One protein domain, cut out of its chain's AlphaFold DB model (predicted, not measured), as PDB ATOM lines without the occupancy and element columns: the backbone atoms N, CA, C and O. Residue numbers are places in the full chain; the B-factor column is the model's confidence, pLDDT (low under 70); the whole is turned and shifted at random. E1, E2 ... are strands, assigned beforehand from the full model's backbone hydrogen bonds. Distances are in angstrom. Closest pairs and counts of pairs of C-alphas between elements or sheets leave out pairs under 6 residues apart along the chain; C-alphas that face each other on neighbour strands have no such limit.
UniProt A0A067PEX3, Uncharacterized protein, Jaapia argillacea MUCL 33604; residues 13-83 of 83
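What this domain is: This is residues 13 to 83 of the 83 residues of an uncharacterized protein of Jaapia argillacea MUCL 33604 (UniProt A0A067PEX3). This model has little regular structure: a long open stretch, residues 13 to 52, loops out and back beside one long antiparallel hairpin of strands E1 and E2. Residues 31 to 36 of the loop and the hairpin's tip, residues 65 to 70, stick out. The printed part has 71 residues, with no named helix and two named strands, E1 then E2; its class is all strand, with 26 residues in named elements. It is loose, with a radius of gyration of the C-alphas of 15.2 A, and spans 42 by 33 by 18 A.

Where its parts are: E1, residues 53 to 65, begins at C-alpha 53 (24.389, 18.378, -43.081) and is 37.7 A long. E2, residues 70 to 82, is 36.8 A long and ends at C-alpha 82 (22.861, 15.598, -39.165).

How they stand to each other: E1 and E2 form a hairpin with a tight link, antiparallel at 164 degrees between directions. N 59 and O 76, 2.8 A apart, are within hydrogen-bond range. E2 bends by 50 degrees at residue 79.

The domain as a whole: The C-alphas of Ala 67 and Ala 83 are the two farthest apart, at 44.1 A. The printed part has no cut. Residues 13 to 16 have pLDDT under 70.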
ATOM      1  N   GLU A  13       5.153  27.743 -35.812       63.78
ATOM      2  CA  GLU A  13       5.953  26.745 -36.523       63.78
ATOM      3  C   GLU A  13       6.487  27.239 -37.875       63.78
ATOM      4  O   GLU A  13       7.517  26.768 -38.347       63.78
ATOM      5  N   LYS A  14       5.836  28.225 -38.503       65.25
ATOM      6  CA  LYS A  14       6.307  28.803 -39.769       65.25
ATOM      7  C   LYS A  14       7.481  29.769 -39.577       65.25
ATOM      8  O   LYS A  14       8.215  30.000 -40.534       65.25
ATOM      9  N   SER A  15       7.671  30.306 -38.371       66.75
ATOM     10  CA  SER A  15       8.693  31.323 -38.070       66.75
ATOM     11  C   SER A  15       9.885  30.780 -37.270       66.75
ATOM     12  O   SER A  15      10.954  31.379 -37.310       66.75
ATOM     13  N   HIS A  16       9.726  29.657 -36.557       66.25
ATOM     14  CA  HIS A  16      10.735  29.108 -35.630       66.25
ATOM     15  C   HIS A  16      11.463  27.856 -36.159       66.25
ATOM     16  O   HIS A  16      12.236  27.233 -35.432       66.25
ATOM     17  N   GLY A  17      11.246  27.483 -37.425       78.19
ATOM     18  CA  GLY A  17      11.744  26.228 -37.989       78.19
ATOM     19  C   GLY A  17      10.912  25.023 -37.538       78.19
ATOM     20  O   GLY A  17       9.761  25.159 -37.131       78.19
ATOM     21  N   THR A  18      11.476  23.818 -37.629       87.06
ATOM     22  CA  THR A  18      10.752  22.605 -37.213       87.06
ATOM     23  C   THR A  18      10.774  22.472 -35.691       87.06
ATOM     24  O   THR A  18      11.837  22.303 -35.099       87.06
ATOM     25  N   VAL A  19       9.601  22.537 -35.056       89.44
ATOM     26  CA  VAL A  19       9.463  22.357 -33.605       89.44
ATOM     27  C   VAL A  19       9.648  20.882 -33.256       89.44
ATOM     28  O   VAL A  19       8.840  20.047 -33.650       89.44
ATOM     29  N   LEU A  20      10.703  20.572 -32.502       91.81
ATOM     30  CA  LEU A  20      11.002  19.204 -32.058       91.81
ATOM     31  C   LEU A  20      10.343  18.852 -30.715       91.81
ATOM     32  O   LEU A  20      10.110  17.684 -30.425       91.81
ATOM     33  N   TYR A  21      10.049  19.859 -29.887       92.56
ATOM     34  CA  TYR A  21       9.397  19.705 -28.589       92.56
ATOM     35  C   TYR A  21       8.723  21.013 -28.164       92.56
ATOM     36  O   TYR A  21       9.295  22.091 -28.325       92.56
ATOM     37  N   ALA A  22       7.524  20.908 -27.589       92.50
ATOM     38  CA  ALA A  22       6.820  22.010 -26.945       92.50
ATOM     39  C   ALA A  22       6.133  21.485 -25.681       92.50
ATOM     40  O   ALA A  22       5.249  20.632 -25.753       92.50
ATOM     41  N   GLY A  23       6.553  21.973 -24.517       92.38
ATOM     42  CA  GLY A  23       6.060  21.462 -23.246       92.38
ATOM     43  C   GLY A  23       6.579  22.238 -22.040       92.38
ATOM     44  O   GLY A  23       7.351  23.188 -22.197       92.38
ATOM     45  N   PRO A  24       6.127  21.863 -20.834       93.50
ATOM     46  CA  PRO A  24       6.509  22.537 -19.602       93.50
ATOM     47  C   PRO A  24       7.979  22.285 -19.239       93.50
ATOM     48  O   PRO A  24       8.519  21.204 -19.476       93.50
ATOM     49  N   TYR A  25       8.594  23.276 -18.590       92.69
ATOM     50  CA  TYR A  25       9.911  23.164 -17.967       92.69
ATOM     51  C   TYR A  25       9.751  23.001 -16.451       92.69
ATOM     52  O   TYR A  25       9.186  23.866 -15.784       92.69
ATOM     53  N   ASN A  26      10.229  21.880 -15.918       94.44
ATOM     54  CA  ASN A  26      10.189  21.519 -14.503       94.44
ATOM     55  C   ASN A  26      11.588  21.077 -14.025       94.44
ATOM     56  O   ASN A  26      11.817  19.883 -13.790       94.44
ATOM     57  N   PRO A  27      12.549  22.014 -13.921       93.31
ATOM     58  CA  PRO A  27      13.927  21.694 -13.576       93.31
ATOM     59  C   PRO A  27      14.046  21.108 -12.173       93.31
ATOM     60  O   PRO A  27      13.396  21.570 -11.237       93.31
ATOM     61  N   GLN A  28      14.916  20.115 -12.026       94.81
ATOM     62  CA  GLN A  28      15.228  19.487 -10.746       94.81
ATOM     63  C   GLN A  28      16.702  19.709 -10.410       94.81
ATOM     64  O   GLN A  28      17.536  19.913 -11.295       94.81
ATOM     65  N   TYR A  29      17.031  19.670  -9.122       93.56
ATOM     66  CA  TYR A  29      18.425  19.568  -8.709       93.56
ATOM     67  C   TYR A  29      18.964  18.188  -9.084       93.56
ATOM     68  O   TYR A  29      18.268  17.182  -8.930       93.56
ATOM     69  N   SER A  30      20.207  18.142  -9.564       90.62
ATOM     70  CA  SER A  30      20.881  16.867  -9.786       90.62
ATOM     71  C   SER A  30      21.060  16.132  -8.459       90.62
ATOM     72  O   SER A  30      21.350  16.737  -7.426       90.62
ATOM     73  N   THR A  31      20.912  14.809  -8.488       89.19
ATOM     74  CA  THR A  31      21.247  13.947  -7.348       89.19
ATOM     75  C   THR A  31      22.757  13.773  -7.188       89.19
ATOM     76  O   THR A  31      23.214  13.298  -6.151       89.19
ATOM     77  N   THR A  32      23.541  14.122  -8.212       90.44
ATOM     78  CA  THR A  32      25.005  14.124  -8.176       90.44
ATOM     79  C   THR A  32      25.526  15.540  -7.960       90.44
ATOM     80  O   THR A  32      24.921  16.517  -8.394       90.44
ATOM     81  N   VAL A  33      26.673  15.666  -7.289       84.44
ATOM     82  CA  VAL A  33      27.321  16.967  -7.085       84.44
ATOM     83  C   VAL A  33      27.999  17.387  -8.389       84.44
ATOM     84  O   VAL A  33      29.160  17.068  -8.632       84.44
ATOM     85  N   ASP A  34      27.250  18.072  -9.249       89.31
ATOM     86  CA  ASP A  34      27.725  18.603 -10.532       89.31
ATOM     87  C   ASP A  34      27.841  20.136 -10.551       89.31
ATOM     88  O   ASP A  34      28.254  20.710 -11.560       89.31
ATOM     89  N   TYR A  35      27.502  20.792  -9.433       88.25
ATOM     90  CA  TYR A  35      27.492  22.248  -9.251       88.25
ATOM     91  C   TYR A  35      26.666  23.008 -10.302       88.25
ATOM     92  O   TYR A  35      26.849  24.216 -10.484       88.25
ATOM     93  N   LYS A  36      25.744  22.333 -10.996       89.75
ATOM     94  CA  LYS A  36      24.864  22.981 -11.965       89.75
ATOM     95  C   LYS A  36      23.639  23.568 -11.260       89.75
ATOM     96  O   LYS A  36      23.156  23.003 -10.278       89.75
ATOM     97  N   PRO A  37      23.079  24.675 -11.778       91.31
ATOM     98  CA  PRO A  37      21.727  25.083 -11.423       91.31
ATOM     99  C   PRO A  37      20.707  23.964 -11.716       91.31
ATOM    100  O   PRO A  37      21.012  23.039 -12.483       91.31
ATOM    101  N   PRO A  38      19.481  24.056 -11.168       93.06
ATOM    102  CA  PRO A  38      18.384  23.171 -11.542       93.06
ATOM    103  C   PRO A  38      18.225  23.077 -13.061       93.06
ATOM    104  O   PRO A  38      18.198  24.097 -13.754       93.06
ATOM    105  N   HIS A  39      18.112  21.855 -13.575       92.81
ATOM    106  CA  HIS A  39      18.018  21.596 -15.009       92.81
ATOM    107  C   HIS A  39      17.090  20.417 -15.309       92.81
ATOM    108  O   HIS A  39      16.699  19.655 -14.423       92.81
ATOM    109  N   GLN A  40      16.705  20.287 -16.575       93.12
ATOM    110  CA  GLN A  40      15.893  19.187 -17.082       93.12
ATOM    111  C   GLN A  40      16.479  18.711 -18.407       93.12
ATOM    112  O   GLN A  40      16.844  19.521 -19.259       93.12
ATOM    113  N   ASN A  41      16.546  17.393 -18.579       93.25
ATOM    114  CA  ASN A  41      16.958  16.795 -19.838       93.25
ATOM    115  C   ASN A  41      15.756  16.662 -20.772       93.25
ATOM    116  O   ASN A  41      14.687  16.206 -20.367       93.25
ATOM    117  N   PHE A  42      15.972  17.027 -22.031       93.81
ATOM    118  CA  PHE A  42      15.013  16.844 -23.108       93.81
ATOM    119  C   PHE A  42      15.618  15.905 -24.140       93.81
ATOM    120  O   PHE A  42      16.743  16.112 -24.597       93.81
ATOM    121  N   THR A  43      14.861  14.880 -24.507       95.12
ATOM    122  CA  THR A  43      15.195  13.990 -25.614       95.12
ATOM    123  C   THR A  43      14.255  14.314 -26.758       95.12
ATOM    124  O   THR A  43      13.039  14.340 -26.574       95.12
ATOM    125  N   VAL A  44      14.830  14.597 -27.921       93.00
ATOM    126  CA  VAL A  44      14.095  14.906 -29.145       93.00
ATOM    127  C   VAL A  44      14.652  14.081 -30.290       93.00
ATOM    128  O   VAL A  44      15.837  13.741 -30.296       93.00
ATOM    129  N   GLU A  45      13.799  13.773 -31.254       93.25
ATOM    130  CA  GLU A  45      14.168  13.001 -32.434       93.25
ATOM    131  C   GLU A  45      14.334  13.923 -33.639       93.25
ATOM    132  O   GLU A  45      13.584  14.887 -33.819       93.25
ATOM    133  N   VAL A  46      15.331  13.626 -34.473       92.06
ATOM    134  CA  VAL A  46      15.495  14.306 -35.759       92.06
ATOM    135  C   VAL A  46      14.408  13.784 -36.704       92.06
ATOM    136  O   VAL A  46      14.319  12.571 -36.900       92.06
ATOM    137  N   PRO A  47      13.581  14.656 -37.307       90.44
ATOM    138  CA  PRO A  47      12.540  14.210 -38.221       90.44
ATOM    139  C   PRO A  47      13.129  13.498 -39.442       90.44
ATOM    140  O   PRO A  47      14.141  13.927 -39.991       90.44
ATOM    141  N   THR A  48      12.465  12.453 -39.937       90.81
ATOM    142  CA  THR A  48      12.964  11.647 -41.072       90.81
ATOM    143  C   THR A  48      13.081  12.422 -42.388       90.81
ATOM    144  O   THR A  48      13.806  12.008 -43.285       90.81
ATOM    145  N   PHE A  49      12.376  13.548 -42.513       87.56
ATOM    146  CA  PHE A  49      12.430  14.440 -43.673       87.56
ATOM    147  C   PHE A  49      13.533  15.505 -43.573       87.56
ATOM    148  O   PHE A  49      13.642  16.353 -44.461       87.56
ATOM    149  N   PHE A  50      14.307  15.531 -42.483       88.88
ATOM    150  CA  PHE A  50      15.336  16.543 -42.284       88.88
ATOM    151  C   PHE A  50      16.512  16.310 -43.239       88.88
ATOM    152  O   PHE A  50      16.975  15.186 -43.421       88.88
ATOM    153  N   ILE A  51      16.994  17.382 -43.865       88.88
ATOM    154  CA  ILE A  51      18.107  17.310 -44.816       88.88
ATOM    155  C   ILE A  51      19.408  17.084 -44.035       88.88
ATOM    156  O   ILE A  51      19.648  17.743 -43.021       88.88
ATOM    157  N   THR A  52      20.254  16.173 -44.515       93.12
ATOM    158  CA  THR A  52      21.574  15.915 -43.926       93.12
ATOM    159  C   THR A  52      22.502  17.125 -44.066       93.12
ATOM    160  O   THR A  52      22.412  17.913 -45.010       93.12
ATOM    161  N   GLY A  53      23.419  17.283 -43.113       92.94
ATOM    162  CA  GLY A  53      24.389  18.378 -43.081       92.94
ATOM    163  C   GLY A  53      24.275  19.278 -41.851       92.94
ATOM    164  O   GLY A  53      23.778  18.878 -40.798       92.94
ATOM    165  N   LYS A  54      24.807  20.500 -41.968       94.31
ATOM    166  CA  LYS A  54      24.852  21.469 -40.865       94.31
ATOM    167  C   LYS A  54      23.451  21.978 -40.542       94.31
ATOM    168  O   LYS A  54      22.791  22.557 -41.400       94.31
ATOM    169  N   ALA A  55      23.060  21.850 -39.283       91.94
ATOM    170  CA  ALA A  55      21.824  22.393 -38.745       91.94
ATOM    171  C   ALA A  55      22.097  23.157 -37.445       91.94
ATOM    172  O   ALA A  55      23.110  22.941 -36.777       91.94
ATOM    173  N   VAL A  56      21.187  24.055 -37.077       92.69
ATOM    174  CA  VAL A  56      21.198  24.719 -35.771       92.69
ATOM    175  C   VAL A  56      20.049  24.154 -34.952       92.69
ATOM    176  O   VAL A  56      18.899  24.207 -35.382       92.69
ATOM    177  N   LEU A  57      20.367  23.621 -33.776       92.50
ATOM    178  CA  LEU A  57      19.382  23.294 -32.756       92.50
ATOM    179  C   LEU A  57      19.220  24.509 -31.845       92.50
ATOM    180  O   LEU A  57      20.178  24.940 -31.200       92.50
ATOM    181  N   SER A  58      18.002  25.038 -31.799       93.06
ATOM    182  CA  SER A  58      17.631  26.198 -30.993       93.06
ATOM    183  C   SER A  58      16.663  25.800 -29.887       93.06
ATOM    184  O   SER A  58      15.684  25.099 -30.127       93.06
ATOM    185  N   VAL A  59      16.912  26.296 -28.679       93.25
ATOM    186  CA  VAL A  59      16.029  26.170 -27.517       93.25
ATOM    187  C   VAL A  59      15.536  27.559 -27.155       93.25
ATOM    188  O   VAL A  59      16.340  28.466 -26.945       93.25
ATOM    189  N   THR A  60      14.217  27.717 -27.087       92.75
ATOM    190  CA  THR A  60      13.567  28.941 -26.608       92.75
ATOM    191  C   THR A  60      12.956  28.661 -25.244       92.75
ATOM    192  O   THR A  60      12.162  27.732 -25.111       92.75
ATOM    193  N   HIS A  61      13.309  29.461 -24.245       92.88
ATOM    194  CA  HIS A  61      12.767  29.368 -22.896       92.88
ATOM    195  C   HIS A  61      12.090  30.688 -22.536       92.88
ATOM    196  O   HIS A  61      12.728  31.739 -22.508       92.88
ATOM    197  N   LEU A  62      10.784  30.620 -22.287       92.25
ATOM    198  CA  LEU A  62       9.981  31.734 -21.804       92.25
ATOM    199  C   LEU A  62       9.574  31.449 -20.359       92.25
ATOM    200  O   LEU A  62       8.949  30.424 -20.088       92.25
ATOM    201  N   ALA A  63       9.878  32.374 -19.457       91.12
ATOM    202  CA  ALA A  63       9.456  32.322 -18.064       91.12
ATOM    203  C   ALA A  63       8.866  33.668 -17.631       91.12
ATOM    204  O   ALA A  63       9.253  34.716 -18.140       91.12
ATOM    205  N   LEU A  64       7.940  33.650 -16.674       91.38
ATOM    206  CA  LEU A  64       7.458  34.862 -16.009       91.38
ATOM    207  C   LEU A  64       8.199  35.008 -14.682       91.38
ATOM    208  O   LEU A  64       8.062  34.162 -13.796       91.38
ATOM    209  N   VAL A  65       8.993  36.068 -14.546       89.06
ATOM    210  CA  VAL A  65       9.791  36.302 -13.340       89.06
ATOM    211  C   VAL A  65       8.989  37.178 -12.387       89.06
ATOM    212  O   VAL A  65       8.914  38.395 -12.548       89.06
ATOM    213  N   GLY A  66       8.390  36.560 -11.367       88.19
ATOM    214  CA  GLY A  66       7.513  37.260 -10.419       88.19
ATOM    215  C   GLY A  66       8.188  38.412  -9.663       88.19
ATOM    216  O   GLY A  66       7.532  39.400  -9.367       88.19
ATOM    217  N   ALA A  67       9.499  38.327  -9.406       88.38
ATOM    218  CA  ALA A  67      10.247  39.385  -8.723       88.38
ATOM    219  C   ALA A  67      10.368  40.684  -9.548       88.38
ATOM    220  O   ALA A  67      10.451  41.758  -8.960       88.38
ATOM    221  N   GLY A  68      10.370  40.585 -10.884       82.62
ATOM    222  CA  GLY A  68      10.458  41.728 -11.806       82.62
ATOM    223  C   GLY A  68       9.146  42.064 -12.521       82.62
ATOM    224  O   GLY A  68       9.072  43.080 -13.201       82.62
ATOM    225  N   LEU A  69       8.111  41.225 -12.372       87.75
ATOM    226  CA  LEU A  69       6.843  41.308 -13.113       87.75
ATOM    227  C   LEU A  69       7.038  41.369 -14.637       87.75
ATOM    228  O   LEU A  69       6.251  41.984 -15.356       87.75
ATOM    229  N   GLU A  70       8.082  40.707 -15.129       92.00
ATOM    230  CA  GLU A  70       8.491  40.761 -16.527       92.00
ATOM    231  C   GLU A  70       8.686  39.358 -17.122       92.00
ATOM    232  O   GLU A  70       9.017  38.402 -16.404       92.00
ATOM    233  N   PRO A  71       8.462  39.202 -18.438       91.56
ATOM    234  CA  PRO A  71       8.817  37.982 -19.133       91.56
ATOM    235  C   PRO A  71      10.335  37.907 -19.326       91.56
ATOM    236  O   PRO A  71      10.955  38.818 -19.868       91.56
ATOM    237  N   MET A  72      10.921  36.774 -18.958       92.44
ATOM    238  CA  MET A  72      12.268  36.398 -19.359       92.44
ATOM    239  C   MET A  72      12.176  35.515 -20.598       92.44
ATOM    240  O   MET A  72      11.551  34.455 -20.564       92.44
ATOM    241  N   LEU A  73      12.815  35.950 -21.681       92.75
ATOM    242  CA  LEU A  73      12.942  35.184 -22.912       92.75
ATOM    243  C   LEU A  73      14.418  34.890 -23.168       92.75
ATOM    244  O   LEU A  73      15.220  35.804 -23.347       92.75
ATOM    245  N   GLU A  74      14.770  33.610 -23.190       91.69
ATOM    246  CA  GLU A  74      16.127  33.136 -23.435       91.69
ATOM    247  C   GLU A  74      16.168  32.248 -24.682       91.69
ATOM    248  O   GLU A  74      15.306  31.389 -24.885       91.69
ATOM    249  N   PHE A  75      17.210  32.430 -25.494       91.75
ATOM    250  CA  PHE A  75      17.522  31.569 -26.629       91.75
ATOM    251  C   PHE A  75      18.901  30.939 -26.437       91.75
ATOM    252  O   PHE A  75      19.879  31.640 -26.166       91.75
ATOM    253  N   LYS A  76      19.001  29.621 -26.617       92.88
ATOM    254  CA  LYS A  76      20.280  28.897 -26.662       92.88
ATOM    255  C   LYS A  76      20.378  28.115 -27.959       92.88
ATOM    256  O   LYS A  76      19.447  27.399 -28.310       92.88
ATOM    257  N   ASN A  77      21.515  28.227 -28.639       94.19
ATOM    258  CA  ASN A  77      21.739  27.603 -29.938       94.19
ATOM    259  C   ASN A  77      22.999  26.742 -29.914       94.19
ATOM    260  O   ASN A  77      24.004  27.124 -29.314       94.19
ATOM    261  N   VAL A  78      22.962  25.619 -30.625       95.44
ATOM    262  CA  VAL A  78      24.139  24.797 -30.914       95.44
ATOM    263  C   VAL A  78      24.109  24.351 -32.371       95.44
ATOM    264  O   VAL A  78      23.057  24.010 -32.909       95.44
ATOM    265  N   THR A  79      25.267  24.366 -33.024       95.31
ATOM    266  CA  THR A  79      25.414  23.817 -34.374       95.31
ATOM    267  C   THR A  79      25.639  22.315 -34.278       95.31
ATOM    268  O   THR A  79      26.544  21.865 -33.574       95.31
ATOM    269  N   VAL A  80      24.844  21.548 -35.012       93.00
ATOM    270  CA  VAL A  80      24.933  20.089 -35.108       93.00
ATOM    271  C   VAL A  80      25.139  19.681 -36.565       93.00
ATOM    272  O   VAL A  80      24.797  20.426 -37.484       93.00
ATOM    273  N   ASN A  81      25.706  18.498 -36.785       94.44
ATOM    274  CA  ASN A  81      25.754  17.875 -38.105       94.44
ATOM    275  C   ASN A  81      24.815  16.670 -38.099       94.44
ATOM    276  O   ASN A  81      25.021  15.746 -37.314       94.44
ATOM    277  N   ILE A  82      23.796  16.704 -38.954       91.31
ATOM    278  CA  ILE A  82      22.861  15.598 -39.165       91.31
ATOM    279  C   ILE A  82      23.471  14.655 -40.205       91.31
ATOM    280  O   ILE A  82      23.841  15.110 -41.291       91.31
ATOM    281  N   ALA A  83      23.606  13.378 -39.848       84.31
ATOM    282  CA  ALA A  83      24.168  12.319 -40.687       84.31
ATOM    283  C   ALA A  83      23.071  11.398 -41.224       84.31
ATOM    284  O   ALA A  83      22.100  11.160 -40.471       84.31
TER     285      ALA A  83